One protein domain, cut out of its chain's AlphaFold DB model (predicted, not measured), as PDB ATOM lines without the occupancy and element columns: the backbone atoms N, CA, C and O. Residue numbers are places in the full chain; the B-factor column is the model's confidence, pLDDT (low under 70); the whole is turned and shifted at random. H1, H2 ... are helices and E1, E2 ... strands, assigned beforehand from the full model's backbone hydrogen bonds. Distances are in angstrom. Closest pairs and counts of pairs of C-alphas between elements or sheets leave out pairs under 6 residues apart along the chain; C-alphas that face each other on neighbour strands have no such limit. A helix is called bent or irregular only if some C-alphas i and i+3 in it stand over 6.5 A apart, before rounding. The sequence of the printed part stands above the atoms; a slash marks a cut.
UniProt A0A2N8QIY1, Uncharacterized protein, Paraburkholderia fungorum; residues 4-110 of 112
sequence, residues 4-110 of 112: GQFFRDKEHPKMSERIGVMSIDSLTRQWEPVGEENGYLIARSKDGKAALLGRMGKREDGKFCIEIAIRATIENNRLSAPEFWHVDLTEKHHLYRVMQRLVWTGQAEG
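Overview. This is residues 4 to 110 of the 112 residues of an uncharacterized protein of Paraburkholderia fungorum (UniProt A0A2N8QIY1). A strongly twisted sheet of six strands curls round one long helix, H3, while two short helices, H1 and H2, pack on the sheet apart from H3. The long strand E5 runs along the length of the domain, with its ends near the two C-alphas farthest apart. The printed part has 107 residues, with three named helices and six named strands in the order H1 E1 H2 E2 E3 E4 E5 E6 H3; the class is mixed, helices and strands. The sheet is branched and its neighbour pairs are antiparallel; E2 to E6 form a meander, each strand the antiparallel neighbour of the one before. The whole is compact, with a radius of gyration of the C-alphas of 13.1 A and spans of 40 by 30 by 22 A.

Along the chain. H1, residues 4 to 7, begins at C-alpha 4 (84.856, 164.262, 150.364). E1 is residues 21 to 23, H2 residues 24 to 30 and E2 residues 31 to 37, 17.3 A long. E3 holds residues 40 to 45, 16.4 A. E4, residues 50 to 59, is 24.9 A long and bends by 62 degrees at residue 56. E5, residues 64 to 75, begins at C-alpha 64 (83.143, 171.547, 153.337), is 30.1 A long and bends by 68 degrees at residue 69. E6 is residues 78 to 84, 16.9 A. H3, residues 89 to 108, is 30.5 A long and ends at C-alpha 108 (69.608, 147.315, 144.659); it is irregular, with C-alphas 90 and 93 7.1 A apart.

Arrangement. E5 has three neighbours: E1, beside residues 65 to 67, and E6, beside residues 69 to 75, on one side, and E4 on the other side. N 22 and O 66 of E1 and E5 are 2.8 A apart, within hydrogen-bond range, as are N 71 and O 83 of E5 and E6 at 3.0 A. The hairpin E4 and E5 has N 55 and O 67 at 2.8 A, the hairpin E3 and E4 N 41 and O 54 at 2.8 A, and the hairpin E2 and E3 N 32 and O 44 at 2.8 A. The sheet curls round H3; the closest C-alphas of E3 and H3 are those of Ile 42 and Met 99, 6.3 A apart. H2 is on the sheet, its closest C-alphas to E5 being Ile 24 and Cys 65, 5.5 A. H1 is on the sheet at a height of 6.3 A, over none of the strands. O i to N i+4 pairs are within range in 2 of 3 for H2 and 12 of 16 for H3; H1 is too short for such a pair.

Size, cuts and confidence. The C-alphas farthest apart, those of Asp 61 and Asn 76, are 40.0 A apart. The printed part has no cut. The link from H1 to E1, 13 residues, is long; the others are tight. Mean pLDDT of the printed part is 90.5, with residues 106 to 110 under 70.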
ATOM      1  N   GLY A   4      83.919 163.283 150.916       88.69
ATOM      2  CA  GLY A   4      84.856 164.262 150.364       88.69
ATOM      3  C   GLY A   4      85.032 164.177 148.846       88.69
ATOM      4  O   GLY A   4      85.380 165.179 148.233       88.69
ATOM      5  N   GLN A   5      84.760 163.027 148.217       91.31
ATOM      6  CA  GLN A   5      84.909 162.869 146.766       91.31
ATOM      7  C   GLN A   5      83.896 163.710 145.989       91.31
ATOM      8  O   GLN A   5      84.255 164.257 144.954       91.31
ATOM      9  N   PHE A   6      82.679 163.879 146.512       91.38
ATOM     10  CA  PHE A   6      81.638 164.673 145.854       91.38
ATOM     11  C   PHE A   6      81.972 166.160 145.789       91.38
ATOM     12  O   PHE A   6      81.519 166.856 144.883       91.38
ATOM     13  N   PHE A   7      82.752 166.646 146.758       91.19
ATOM     14  CA  PHE A   7      83.093 168.060 146.894       91.19
ATOM     15  C   PHE A   7      84.286 168.479 146.038       91.19
ATOM     16  O   PHE A   7      84.454 169.671 145.784       91.19
ATOM     17  N   ARG A   8      85.141 167.541 145.623       86.06
ATOM     18  CA  ARG A   8      86.344 167.884 144.861       86.06
ATOM     19  C   ARG A   8      85.980 168.430 143.480       86.06
ATOM     20  O   ARG A   8      84.948 168.080 142.919       86.06
ATOM     21  N   ASP A   9      86.838 169.318 142.984       85.00
ATOM     22  CA  ASP A   9      86.815 169.842 141.611       85.00
ATOM     23  C   ASP A   9      85.545 170.619 141.212       85.00
ATOM     24  O   ASP A   9      85.274 170.823 140.031       85.00
ATOM     25  N   LYS A  10      84.780 171.098 142.203       87.31
ATOM     26  CA  LYS A  10      83.585 171.930 142.016       87.31
ATOM     27  C   LYS A  10      83.685 173.216 142.826       87.31
ATOM     28  O   LYS A  10      84.218 173.226 143.938       87.31
ATOM     29  N   GLU A  11      83.129 174.295 142.289       89.62
ATOM     30  CA  GLU A  11      82.865 175.490 143.085       89.62
ATOM     31  C   GLU A  11      81.675 175.241 144.012       89.62
ATOM     32  O   GLU A  11      80.672 174.646 143.619       89.62
ATOM     33  N   HIS A  12      81.794 175.704 145.255       93.62
ATOM     34  CA  HIS A  12      80.767 175.529 146.278       93.62
ATOM     35  C   HIS A  12      80.312 176.885 146.800       93.62
ATOM     36  O   HIS A  12      81.162 177.737 147.084       93.62
ATOM     37  N   PRO A  13      78.998 177.092 146.986       93.25
ATOM     38  CA  PRO A  13      78.502 178.306 147.610       93.25
ATOM     39  C   PRO A  13      79.046 178.431 149.038       93.25
ATOM     40  O   PRO A  13      79.212 177.437 149.758       93.25
ATOM     41  N   LYS A  14      79.297 179.673 149.460       93.50
ATOM     42  CA  LYS A  14      79.579 179.971 150.865       93.50
ATOM     43  C   LYS A  14      78.310 179.770 151.689       93.50
ATOM     44  O   LYS A  14      77.263 180.312 151.342       93.50
ATOM     45  N   MET A  15      78.426 179.027 152.781       91.06
ATOM     46  CA  MET A  15      77.331 178.770 153.711       91.06
ATOM     47  C   MET A  15      77.526 179.575 154.989       91.06
ATOM     48  O   MET A  15      78.574 179.487 155.630       91.06
ATOM     49  N   SER A  16      76.493 180.327 155.369       83.12
ATOM     50  CA  SER A  16      76.389 180.924 156.700       83.12
ATOM     51  C   SER A  16      76.118 179.835 157.733       83.12
ATOM     52  O   SER A  16      75.300 178.946 157.483       83.12
ATOM     53  N   GLU A  17      76.744 179.911 158.904       76.38
ATOM     54  CA  GLU A  17      76.459 178.970 159.987       76.38
ATOM     55  C   GLU A  17      75.025 179.160 160.500       76.38
ATOM     56  O   GLU A  17      74.665 180.206 161.036       76.38
ATOM     57  N   ARG A  18      74.188 178.136 160.311       81.56
ATOM     58  CA  ARG A  18      72.819 178.073 160.832       81.56
ATOM     59  C   ARG A  18      72.416 176.636 161.130       81.56
ATOM     60  O   ARG A  18      73.121 175.689 160.774       81.56
ATOM     61  N   ILE A  19      71.277 176.481 161.804       79.56
ATOM     62  CA  ILE A  19      70.696 175.169 162.109       79.56
ATOM     63  C   ILE A  19      70.539 174.377 160.807       79.56
ATOM     64  O   ILE A  19      70.050 174.901 159.813       79.56
ATOM     65  N   GLY A  20      70.980 173.118 160.822       85.44
ATOM     66  CA  GLY A  20      70.949 172.238 159.653       85.44
ATOM     67  C   GLY A  20      72.245 172.211 158.840       85.44
ATOM     68  O   GLY A  20      72.380 171.344 157.981       85.44
ATOM     69  N   VAL A  21      73.231 173.072 159.124       92.56
ATOM     70  CA  VAL A  21      74.571 172.938 158.532       92.56
ATOM     71  C   VAL A  21      75.351 171.829 159.239       92.56
ATOM     72  O   VAL A  21      75.542 171.856 160.454       92.56
ATOM     73  N   MET A  22      75.834 170.851 158.473       94.38
ATOM     74  CA  MET A  22      76.581 169.697 158.968       94.38
ATOM     75  C   MET A  22      77.922 169.570 158.242       94.38
ATOM     76  O   MET A  22      77.982 169.592 157.013       94.38
ATOM     77  N   SER A  23      79.015 169.433 158.995       94.38
ATOM     78  CA  SER A  23      80.342 169.186 158.421       94.38
ATOM     79  C   SER A  23      80.443 167.786 157.814       94.38
ATOM     80  O   SER A  23      79.735 166.863 158.228       94.38
ATOM     81  N   ILE A  24      81.385 167.605 156.883       94.44
ATOM     82  CA  ILE A  24      81.715 166.272 156.356       94.44
ATOM     83  C   ILE A  24      82.095 165.308 157.485       94.44
ATOM     84  O   ILE A  24      81.604 164.186 157.505       94.44
ATOM     85  N   ASP A  25      82.896 165.742 158.462       93.62
ATOM     86  CA  ASP A  25      83.307 164.875 159.575       93.62
ATOM     87  C   ASP A  25      82.110 164.341 160.374       93.62
ATOM     88  O   ASP A  25      82.107 163.185 160.798       93.62
ATOM     89  N   SER A  26      81.078 165.169 160.572       93.81
ATOM     90  CA  SER A  26      79.837 164.757 161.232       93.81
ATOM     91  C   SER A  26      79.014 163.813 160.358       93.81
ATOM     92  O   SER A  26      78.490 162.822 160.872       93.81
ATOM     93  N   LEU A  27      78.951 164.062 159.044       95.06
ATOM     94  CA  LEU A  27      78.301 163.159 158.092       95.06
ATOM     95  C   LEU A  27      78.947 161.773 158.115       95.06
ATOM     96  O   LEU A  27      78.259 160.785 158.360       95.06
ATOM     97  N   THR A  28      80.269 161.696 157.961       95.00
ATOM     98  CA  THR A  28      81.027 160.435 157.893       95.00
ATOM     99  C   THR A  28      80.830 159.548 159.122       95.00
ATOM    100  O   THR A  28      80.931 158.322 159.038       95.00
ATOM    101  N   ARG A  29      80.517 160.126 160.289       95.19
ATOM    102  CA  ARG A  29      80.267 159.350 161.513       95.19
ATOM    103  C   ARG A  29      78.976 158.538 161.438       95.19
ATOM    104  O   ARG A  29      78.997 157.370 161.819       95.19
ATOM    105  N   GLN A  30      77.890 159.120 160.932       95.69
ATOM    106  CA  GLN A  30      76.531 158.564 161.058       95.69
ATOM    107  C   GLN A  30      75.877 158.178 159.727       95.69
ATOM    108  O   GLN A  30      74.876 157.462 159.723       95.69
ATOM    109  N   TRP A  31      76.441 158.630 158.611       96.75
ATOM    110  CA  TRP A  31      75.836 158.533 157.291       96.75
ATOM    111  C   TRP A  31      76.792 157.887 156.292       96.75
ATOM    112  O   TRP A  31      78.008 157.867 156.481       96.75
ATOM    113  N   GLU A  32      76.212 157.378 155.217       95.75
ATOM    114  CA  GLU A  32      76.887 156.847 154.041       95.75
ATOM    115  C   GLU A  32      76.387 157.622 152.825       95.75
ATOM    116  O   GLU A  32      75.172 157.822 152.685       95.75
ATOM    117  N   PRO A  33      77.280 158.096 151.944       95.12
ATOM    118  CA  PRO A  33      76.837 158.779 150.747       95.12
ATOM    119  C   PRO A  33      76.178 157.794 149.784       95.12
ATOM    120  O   PRO A  33      76.707 156.716 149.517       95.12
ATOM    121  N   VAL A  34      75.054 158.221 149.220       94.69
ATOM    122  CA  VAL A  34      74.320 157.484 148.186       94.69
ATOM    123  C   VAL A  34      74.612 158.074 146.811       94.69
ATOM    124  O   VAL A  34      74.756 157.342 145.839       94.69
ATOM    125  N   GLY A  35      74.717 159.399 146.718       94.50
ATOM    126  CA  GLY A  35      74.962 160.079 145.456       94.50
ATOM    127  C   GLY A  35      74.883 161.592 145.580       94.50
ATOM    128  O   GLY A  35      74.706 162.140 146.669       94.50
ATOM    129  N   GLU A  36      74.997 162.258 144.441       94.00
ATOM    130  CA  GLU A  36      74.893 163.705 144.318       94.00
ATOM    131  C   GLU A  36      74.179 164.064 143.020       94.00
ATOM    132  O   GLU A  36      74.301 163.360 142.019       94.00
ATOM    133  N   GLU A  37      73.423 165.154 143.054       93.19
ATOM    134  CA  GLU A  37      72.754 165.705 141.885       93.19
ATOM    135  C   GLU A  37      72.584 167.212 142.039       93.19
ATOM    136  O   GLU A  37      72.072 167.690 143.052       93.19
ATOM    137  N   ASN A  38      73.011 167.965 141.023       90.38
ATOM    138  CA  ASN A  38      72.871 169.422 140.953       90.38
ATOM    139  C   ASN A  38      73.395 170.157 142.205       90.38
ATOM    140  O   ASN A  38      72.791 171.126 142.661       90.38
ATOM    141  N   GLY A  39      74.511 169.694 142.784       93.06
ATOM    142  CA  GLY A  39      75.089 170.292 143.991       93.06
ATOM    143  C   GLY A  39      74.374 169.925 145.295       93.06
ATOM    144  O   GLY A  39      74.668 170.511 146.337       93.06
ATOM    145  N   TYR A  40      73.456 168.958 145.267       94.88
ATOM    146  CA  TYR A  40      72.859 168.361 146.456       94.88
ATOM    147  C   TYR A  40      73.405 166.960 146.668       94.88
ATOM    148  O   TYR A  40      73.378 166.123 145.773       94.88
ATOM    149  N   LEU A  41      73.857 166.695 147.884       96.44
ATOM    150  CA  LEU A  41      74.340 165.399 148.317       96.44
ATOM    151  C   LEU A  41      73.205 164.629 149.000       96.44
ATOM    152  O   LEU A  41      72.490 165.177 149.841       96.44
ATOM    153  N   ILE A  42      73.077 163.350 148.657       96.81
ATOM    154  CA  ILE A  42      72.127 162.412 149.245       96.81
ATOM    155  C   ILE A  42      72.905 161.406 150.085       96.81
ATOM    156  O   ILE A  42      73.898 160.826 149.634       96.81
ATOM    157  N   ALA A  43      72.431 161.169 151.303       97.00
ATOM    158  CA  ALA A  43      73.033 160.216 152.219       97.00
ATOM    159  C   ALA A  43      71.975 159.358 152.911       97.00
ATOM    160  O   ALA A  43      70.849 159.802 153.150       97.00
ATOM    161  N   ARG A  44      72.361 158.137 153.270       96.81
ATOM    162  CA  ARG A  44      71.571 157.207 154.081       96.81
ATOM    163  C   ARG A  44      72.243 157.045 155.436       96.81
ATOM    164  O   ARG A  44      73.467 157.077 155.520       96.81
ATOM    165  N   SER A  45      71.472 156.921 156.507       96.62
ATOM    166  CA  SER A  45      72.043 156.632 157.819       96.62
ATOM    167  C   SER A  45      72.644 155.227 157.817       96.62
ATOM    168  O   SER A  45      72.137 154.323 157.151       96.62
ATOM    169  N   LYS A  46      73.719 155.023 158.579       95.31
ATOM    170  CA  LYS A  46      74.394 153.715 158.678       95.31
ATOM    171  C   LYS A  46      73.510 152.608 159.250       95.31
ATOM    172  O   LYS A  46      73.737 151.439 158.979       95.31
ATOM    173  N   ASP A  47      72.498 152.968 160.037       94.69
ATOM    174  CA  ASP A  47      71.493 152.023 160.534       94.69
ATOM    175  C   ASP A  47      70.376 151.728 159.513       94.69
ATOM    176  O   ASP A  47      69.475 150.943 159.802       94.69
ATOM    177  N   GLY A  48      70.409 152.367 158.338       93.56
ATOM    178  CA  GLY A  48      69.450 152.186 157.252       93.56
ATOM    179  C   GLY A  48      68.059 152.774 157.500       93.56
ATOM    180  O   GLY A  48      67.176 152.572 156.672       93.56
ATOM    181  N   LYS A  49      67.836 153.490 158.610       96.06
ATOM    182  CA  LYS A  49      66.500 153.955 159.036       96.06
ATOM    183  C   LYS A  49      66.134 155.358 158.575       96.06
ATOM    184  O   LYS A  49      64.987 155.772 158.729       96.06
ATOM    185  N   ALA A  50      67.085 156.111 158.043       97.38
ATOM    186  CA  ALA A  50      66.861 157.472 157.599       97.38
ATOM    187  C   ALA A  50      67.666 157.786 156.343       97.38
ATOM    188  O   ALA A  50      68.704 157.189 156.058       97.38
ATOM    189  N   ALA A  51      67.202 158.790 155.617       97.44
ATOM    190  CA  ALA A  51      67.966 159.432 154.570       97.44
ATOM    191  C   ALA A  51      67.910 160.947 154.752       97.44
ATOM    192  O   ALA A  51      66.981 161.490 155.359       97.44
ATOM    193  N   LEU A  52      68.905 161.629 154.201       97.06
ATOM    194  CA  LEU A  52      68.905 163.075 154.075       97.06
ATOM    195  C   LEU A  52      69.346 163.503 152.680       97.06
ATOM    196  O   LEU A  52      70.047 162.774 151.975       97.06
ATOM    197  N   LEU A  53      68.934 164.708 152.313       97.06
ATOM    198  CA  LEU A  53      69.425 165.448 151.164       97.06
ATOM    199  C   LEU A  53      69.845 166.829 151.662       97.06
ATOM    200  O   LEU A  53      69.090 167.497 152.374       97.06
ATOM    201  N   GLY A  54      71.048 167.262 151.299       95.94
ATOM    202  CA  GLY A  54      71.554 168.574 151.685       95.94
ATOM    203  C   GLY A  54      72.349 169.250 150.584       95.94
ATOM    204  O   GLY A  54      73.052 168.598 149.813       95.94
ATOM    205  N   ARG A  55      72.231 170.575 150.518       95.25
ATOM    206  CA  ARG A  55      72.973 171.403 149.571       95.25
ATOM    207  C   ARG A  55      74.440 171.423 149.962       95.25
ATOM    208  O   ARG A  55      74.771 171.760 151.096       95.25
ATOM    209  N   MET A  56      75.316 171.084 149.033       95.88
ATOM    210  CA  MET A  56      76.753 171.117 149.251       95.88
ATOM    211  C   MET A  56      77.257 172.556 149.307       95.88
ATOM    212  O   MET A  56      76.776 173.433 148.588       95.88
ATOM    213  N   GLY A  57      78.226 172.802 150.182       95.44
ATOM    214  CA  GLY A  57      78.747 174.136 150.414       95.44
ATOM    215  C   GLY A  57      80.097 174.150 151.112       95.44
ATOM    216  O   GLY A  57      80.666 173.114 151.474       95.44
ATOM    217  N   LYS A  58      80.595 175.367 151.327       94.62
ATOM    218  CA  LYS A  58      81.815 175.640 152.084       94.62
ATOM    219  C   LYS A  58      81.525 176.673 153.169       94.62
ATOM    220  O   LYS A  58      80.948 177.720 152.889       94.62
ATOM    221  N   ARG A  59      81.918 176.384 154.405       92.25
ATOM    222  CA  ARG A  59      81.828 177.321 155.533       92.25
ATOM    223  C   ARG A  59      82.845 178.454 155.396       92.25
ATOM    224  O   ARG A  59      83.776 178.376 154.591       92.25
ATOM    225  N   GLU A  60      82.688 179.489 156.219       89.06
ATOM    226  CA  GLU A  60      83.618 180.627 156.280       89.06
ATOM    227  C   GLU A  60      85.054 180.208 156.622       89.06
ATOM    228  O   GLU A  60      86.001 180.756 156.064       89.06
ATOM    229  N   ASP A  61      85.218 179.173 157.451       89.94
ATOM    230  CA  ASP A  61      86.516 178.575 157.800       89.94
ATOM    231  C   ASP A  61      87.134 177.717 156.675       89.94
ATOM    232  O   ASP A  61      88.178 177.090 156.855       89.94
ATOM    233  N   GLY A  62      86.489 177.665 155.507       90.31
ATOM    234  CA  GLY A  62      86.952 176.917 154.348       90.31
ATOM    235  C   GLY A  62      86.674 175.414 154.411       90.31
ATOM    236  O   GLY A  62      87.107 174.691 153.511       90.31
ATOM    237  N   LYS A  63      85.950 174.913 155.416       92.38
ATOM    238  CA  LYS A  63      85.601 173.490 155.496       92.38
ATOM    239  C   LYS A  63      84.338 173.184 154.702       92.38
ATOM    240  O   LYS A  63      83.385 173.961 154.687       92.38
ATOM    241  N   PHE A  64      84.321 172.025 154.052       95.19
ATOM    242  CA  PHE A  64      83.143 171.547 153.337       95.19
ATOM    243  C   PHE A  64      82.034 171.112 154.299       95.19
ATOM    244  O   PHE A  64      82.281 170.535 155.366       95.19
ATOM    245  N   CYS A  65      80.798 171.369 153.895       95.50
ATOM    246  CA  CYS A  65      79.601 171.047 154.653       95.50
ATOM    247  C   CYS A  65      78.430 170.757 153.718       95.50
ATOM    248  O   CYS A  65      78.476 171.062 152.524       95.50
ATOM    249  N   ILE A  66      77.348 170.245 154.287       95.81
ATOM    250  CA  ILE A  66      76.029 170.363 153.677       95.81
ATOM    251  C   ILE A  66      75.143 171.264 154.523       95.81
ATOM    252  O   ILE A  66      75.278 171.302 155.743       95.81
ATOM    253  N   GLU A  67      74.207 171.937 153.879       95.25
ATOM    254  CA  GLU A  67      73.022 172.493 154.516       95.25
ATOM    255  C   GLU A  67      71.862 171.524 154.278       95.25
ATOM    256  O   GLU A  67      71.470 171.287 153.135       95.25
ATOM    257  N   ILE A  68      71.358 170.898 155.343       95.19
ATOM    258  CA  ILE A  68      70.292 169.898 155.243       95.19
ATOM    259  C   ILE A  68      69.017 170.573 154.740       95.19
ATOM    260  O   ILE A  68      68.504 171.502 155.358       95.19
ATOM    261  N   ALA A  69      68.504 170.050 153.632       95.00
ATOM    262  CA  ALA A  69      67.292 170.510 152.972       95.00
ATOM    263  C   ALA A  69      66.111 169.583 153.279       95.00
ATOM    264  O   ALA A  69      64.996 170.042 153.525       95.00
ATOM    265  N   ILE A  70      66.356 168.270 153.272       95.88
ATOM    266  CA  ILE A  70      65.341 167.243 153.502       95.88
ATOM    267  C   ILE A  70      65.912 166.164 154.413       95.88
ATOM    268  O   ILE A  70      67.048 165.722 154.225       95.88
ATOM    269  N   ARG A  71      65.103 165.683 155.352       96.62
ATOM    270  CA  ARG A  71      65.330 164.419 156.058       96.62
ATOM    271  C   ARG A  71      64.057 163.596 156.007       96.62
ATOM    272  O   ARG A  71      62.965 164.141 156.090       96.62
ATOM    273  N   ALA A  72      64.195 162.291 155.861       97.31
ATOM    274  CA  ALA A  72      63.066 161.374 155.840       97.31
ATOM    275  C   ALA A  72      63.433 160.085 156.574       97.31
ATOM    276  O   ALA A  72      64.600 159.674 156.581       97.31
ATOM    277  N   THR A  73      62.439 159.441 157.173       97.38
ATOM    278  CA  THR A  73      62.563 158.063 157.654       97.38
ATOM    279  C   THR A  73      62.519 157.096 156.476       97.38
ATOM    280  O   THR A  73      62.002 157.420 155.407       97.38
ATOM    281  N   ILE A  74      63.093 155.910 156.653       95.81
ATOM    282  CA  ILE A  74      62.990 154.803 155.705       95.81
ATOM    283  C   ILE A  74      62.130 153.725 156.353       95.81
ATOM    284  O   ILE A  74      62.525 153.112 157.342       95.81
ATOM    285  N   GLU A  75      60.965 153.476 155.769       93.00
ATOM    286  CA  GLU A  75      60.023 152.447 156.203       93.00
ATOM    287  C   GLU A  75      59.674 151.565 155.007       93.00
ATOM    288  O   GLU A  75      59.325 152.064 153.938       93.00
ATOM    289  N   ASN A  76      59.784 150.244 155.167       89.38
ATOM    290  CA  ASN A  76      59.535 149.276 154.089       89.38
ATOM    291  C   ASN A  76      60.280 149.631 152.784       89.38
ATOM    292  O   ASN A  76      59.700 149.582 151.699       89.38
ATOM    293  N   ASN A  77      61.552 150.033 152.900       85.75
ATOM    294  CA  ASN A  77      62.406 150.472 151.786       85.75
ATOM    295  C   ASN A  77      61.886 151.700 151.017       85.75
ATOM    296  O   ASN A  77      62.203 151.900 149.848       85.75
ATOM    297  N   ARG A  78      61.076 152.547 151.657       90.88
ATOM    298  CA  ARG A  78      60.549 153.777 151.056       90.88
ATOM    299  C   ARG A  78      60.759 154.950 151.996       90.88
ATOM    300  O   ARG A  78      60.668 154.806 153.209       90.88
ATOM    301  N   LEU A  79      61.011 156.125 151.418       95.06
ATOM    302  CA  LEU A  79      61.047 157.362 152.193       95.06
ATOM    303  C   LEU A  79      59.650 157.670 152.743       95.06
ATOM    304  O   LEU A  79      58.673 157.677 151.986       95.06
ATOM    305  N   SER A  80      59.579 157.956 154.038       94.25
ATOM    306  CA  SER A  80      58.376 158.370 154.754       94.25
ATOM    307  C   SER A  80      58.655 159.589 155.640       94.25
ATOM    308  O   SER A  80      59.807 159.972 155.846       94.25
ATOM    309  N   ALA A  81      57.578 160.248 156.082       94.56
ATOM    310  CA  ALA A  81      57.604 161.414 156.974       94.56
ATOM    311  C   ALA A  81      58.688 162.470 156.636       94.56
ATOM    312  O   ALA A  81      59.566 162.732 157.457       94.56
ATOM    313  N   PRO A  82      58.672 163.073 155.428       95.31
ATOM    314  CA  PRO A  82      59.711 164.017 155.047       95.31
ATOM    315  C   PRO A  82      59.594 165.343 155.810       95.31
ATOM    316  O   PRO A  82      58.570 166.029 155.764       95.31
ATOM    317  N   GLU A  83      60.693 165.725 156.447       95.12
ATOM    318  CA  GLU A  83      60.938 167.023 157.063       95.12
ATOM    319  C   GLU A  83      61.745 167.894 156.095       95.12
ATOM    320  O   GLU A  83      62.671 167.412 155.440       95.12
ATOM    321  N   PHE A  84      61.391 169.177 155.990       93.69
ATOM    322  CA  PHE A  84      61.996 170.108 155.037       93.69
ATOM    323  C   PHE A  84      62.480 171.368 155.751       93.69
ATOM    324  O   PHE A  84      61.724 171.960 156.523       93.69
ATOM    325  N   TRP A  85      63.690 171.822 155.425       91.38
ATOM    326  CA  TRP A  85      64.275 173.050 155.970       91.38
ATOM    327  C   TRP A  85      64.880 173.904 154.872       91.38
ATOM    328  O   TRP A  85      65.630 173.403 154.045       91.38
ATOM    329  N   HIS A  86      64.589 175.205 154.891       83.44
ATOM    330  CA  HIS A  86      65.234 176.192 154.015       83.44
ATOM    331  C   HIS A  86      65.189 175.847 152.507       83.44
ATOM    332  O   HIS A  86      66.024 176.315 151.740       83.44
ATOM    333  N   VAL A  87      64.201 175.048 152.081       84.19
ATOM    334  CA  VAL A  87      63.961 174.670 150.680       84.19
ATOM    335  C   VAL A  87      62.914 175.591 150.065       84.19
ATOM    336  O   VAL A  87      61.865 175.819 150.671       84.19
ATOM    337  N   ASP A  88      63.172 176.074 148.850       85.38
ATOM    338  CA  ASP A  88      62.174 176.789 148.057       85.38
ATOM    339  C   ASP A  88      60.975 175.868 147.765       85.38
ATOM    340  O   ASP A  88      61.131 174.706 147.378       85.38
ATOM    341  N   LEU A  89      59.755 176.378 147.938       81.50
ATOM    342  CA  LEU A  89      58.526 175.620 147.688       81.50
ATOM    343  C   LEU A  89      58.463 175.038 146.267       81.50
ATOM    344  O   LEU A  89      57.905 173.956 146.078       81.50
ATOM    345  N   THR A  90      59.051 175.727 145.290       86.38
ATOM    346  CA  THR A  90      59.102 175.305 143.885       86.38
ATOM    347  C   THR A  90      60.070 174.141 143.653       86.38
ATOM    348  O   THR A  90      59.800 173.268 142.827       86.38
ATOM    349  N   GLU A  91      61.147 174.052 144.435       87.81
ATOM    350  CA  GLU A  91      62.162 172.994 144.336       87.81
ATOM    351  C   GLU A  91      61.847 171.783 145.219       87.81
ATOM    352  O   GLU A  91      62.291 170.666 144.943       87.81
ATOM    353  N   LYS A  92      61.028 171.978 146.257       90.56
ATOM    354  CA  LYS A  92      60.684 170.974 147.272       90.56
ATOM    355  C   LYS A  92      60.317 169.608 146.690       90.56
ATOM    356  O   LYS A  92      60.855 168.581 147.105       90.56
ATOM    357  N   HIS A  93      59.401 169.586 145.721       91.06
ATOM    358  CA  HIS A  93      58.947 168.341 145.096       91.06
ATOM    359  C   HIS A  93      60.022 167.692 144.224       91.06
ATOM    360  O   HIS A  93      60.114 166.465 144.183       91.06
ATOM    361  N   HIS A  94      60.821 168.500 143.529       93.31
ATOM    362  CA  HIS A  94      61.901 168.010 142.684       93.31
ATOM    363  C   HIS A  94      62.992 167.344 143.530       93.31
ATOM    364  O   HIS A  94      63.317 166.179 143.297       93.31
ATOM    365  N   LEU A  95      63.464 168.029 144.572       94.50
ATOM    366  CA  LEU A  95      64.499 167.518 145.471       94.50
ATOM    367  C   LEU A  95      64.053 166.243 146.194       94.50
ATOM    368  O   LEU A  95      64.814 165.281 146.281       94.50
ATOM    369  N   TYR A  96      62.797 166.176 146.647       95.12
ATOM    370  CA  TYR A  96      62.295 164.953 147.274       95.12
ATOM    371  C   TYR A  96      62.263 163.766 146.299       95.12
ATOM    372  O   TYR A  96      62.654 162.659 146.665       95.12
ATOM    373  N   ARG A  97      61.869 163.983 145.035       94.25
ATOM    374  CA  ARG A  97      61.889 162.926 144.006       94.25
ATOM    375  C   ARG A  97      63.306 162.447 143.688       94.25
ATOM    376  O   ARG A  97      63.512 161.245 143.534       94.25
ATOM    377  N   VAL A  98      64.269 163.366 143.614       94.31
ATOM    378  CA  VAL A  98      65.696 163.048 143.448       94.31
ATOM    379  C   VAL A  98      66.176 162.138 144.579       94.31
ATOM    380  O   VAL A  98      66.717 161.058 144.327       94.31
ATOM    381  N   MET A  99      65.894 162.530 145.822       95.50
ATOM    382  CA  MET A  99      66.243 161.758 147.011       95.50
ATOM    383  C   MET A  99      65.628 160.352 146.977       95.50
ATOM    384  O   MET A  99      66.336 159.371 147.190       95.50
ATOM    385  N   GLN A 100      64.336 160.236 146.646       94.31
ATOM    386  CA  GLN A 100      63.649 158.944 146.520       94.31
ATOM    387  C   GLN A 100      64.317 158.030 145.489       94.31
ATOM    388  O   GLN A 100      64.570 156.861 145.775       94.31
ATOM    389  N   ARG A 101      64.619 158.560 144.298       93.69
ATOM    390  CA  ARG A 101      65.227 157.797 143.201       93.69
ATOM    391  C   ARG A 101      66.592 157.229 143.591       93.69
ATOM    392  O   ARG A 101      66.865 156.055 143.343       93.69
ATOM    393  N   LEU A 102      67.446 158.059 144.186       91.38
ATOM    394  CA  LEU A 102      68.815 157.667 144.519       91.38
ATOM    395  C   LEU A 102      68.865 156.713 145.713       91.38
ATOM    396  O   LEU A 102      69.573 155.711 145.649       91.38
ATOM    397  N   VAL A 103      68.061 156.953 146.755       90.19
ATOM    398  CA  VAL A 103      67.977 156.036 147.906       90.19
ATOM    399  C   VAL A 103      67.488 154.652 147.473       90.19
ATOM    400  O   VAL A 103      68.051 153.659 147.921       90.19
ATOM    401  N   TRP A 104      66.512 154.576 146.563       82.94
ATOM    402  CA  TRP A 104      66.034 153.302 146.017       82.94
ATOM    403  C   TRP A 104      67.106 152.573 145.194       82.94
ATOM    404  O   TRP A 104      67.312 151.371 145.349       82.94
ATOM    405  N   THR A 105      67.829 153.299 144.336       73.00
ATOM    406  CA  THR A 105      68.874 152.710 143.477       73.00
ATOM    407  C   THR A 105      70.041 152.166 144.308       73.00
ATOM    408  O   THR A 105      70.516 151.065 144.049       73.00
ATOM    409  N   GLY A 106      70.438 152.873 145.373       59.09
ATOM    410  CA  GLY A 106      71.490 152.430 146.293       59.09
ATOM    411  C   GLY A 106      71.124 151.230 147.181       59.09
ATOM    412  O   GLY A 106      71.983 150.729 147.903       59.09
ATOM    413  N   GLN A 107      69.870 150.760 147.171       56.62
ATOM    414  CA  GLN A 107      69.482 149.506 147.833       56.62
ATOM    415  C   GLN A 107      69.670 148.284 146.922       56.62
ATOM    416  O   GLN A 107      70.046 147.228 147.413       56.62
ATOM    417  N   ALA A 108      69.491 148.429 145.605       55.16
ATOM    418  CA  ALA A 108      69.608 147.315 144.659       55.16
ATOM    419  C   ALA A 108      71.052 146.799 144.483       55.16
ATOM    420  O   ALA A 108      71.254 145.663 144.063       55.16
ATOM    421  N   GLU A 109      72.058 147.616 144.806       50.91
ATOM    422  CA  GLU A 109      73.476 147.232 144.728       50.91
ATOM    423  C   GLU A 109      74.013 146.573 146.014       50.91
ATOM    424  O   GLU A 109      75.123 146.048 145.999       50.91
ATOM    425  N   GLY A 110      73.243 146.577 147.111       47.00
ATOM    426  CA  GLY A 110      73.652 146.033 148.416       47.00
ATOM    427  C   GLY A 110      73.260 144.573 148.683       47.00
ATOM    428  O   GLY A 110      73.681 144.029 149.698       47.00
TER     429      GLY A 110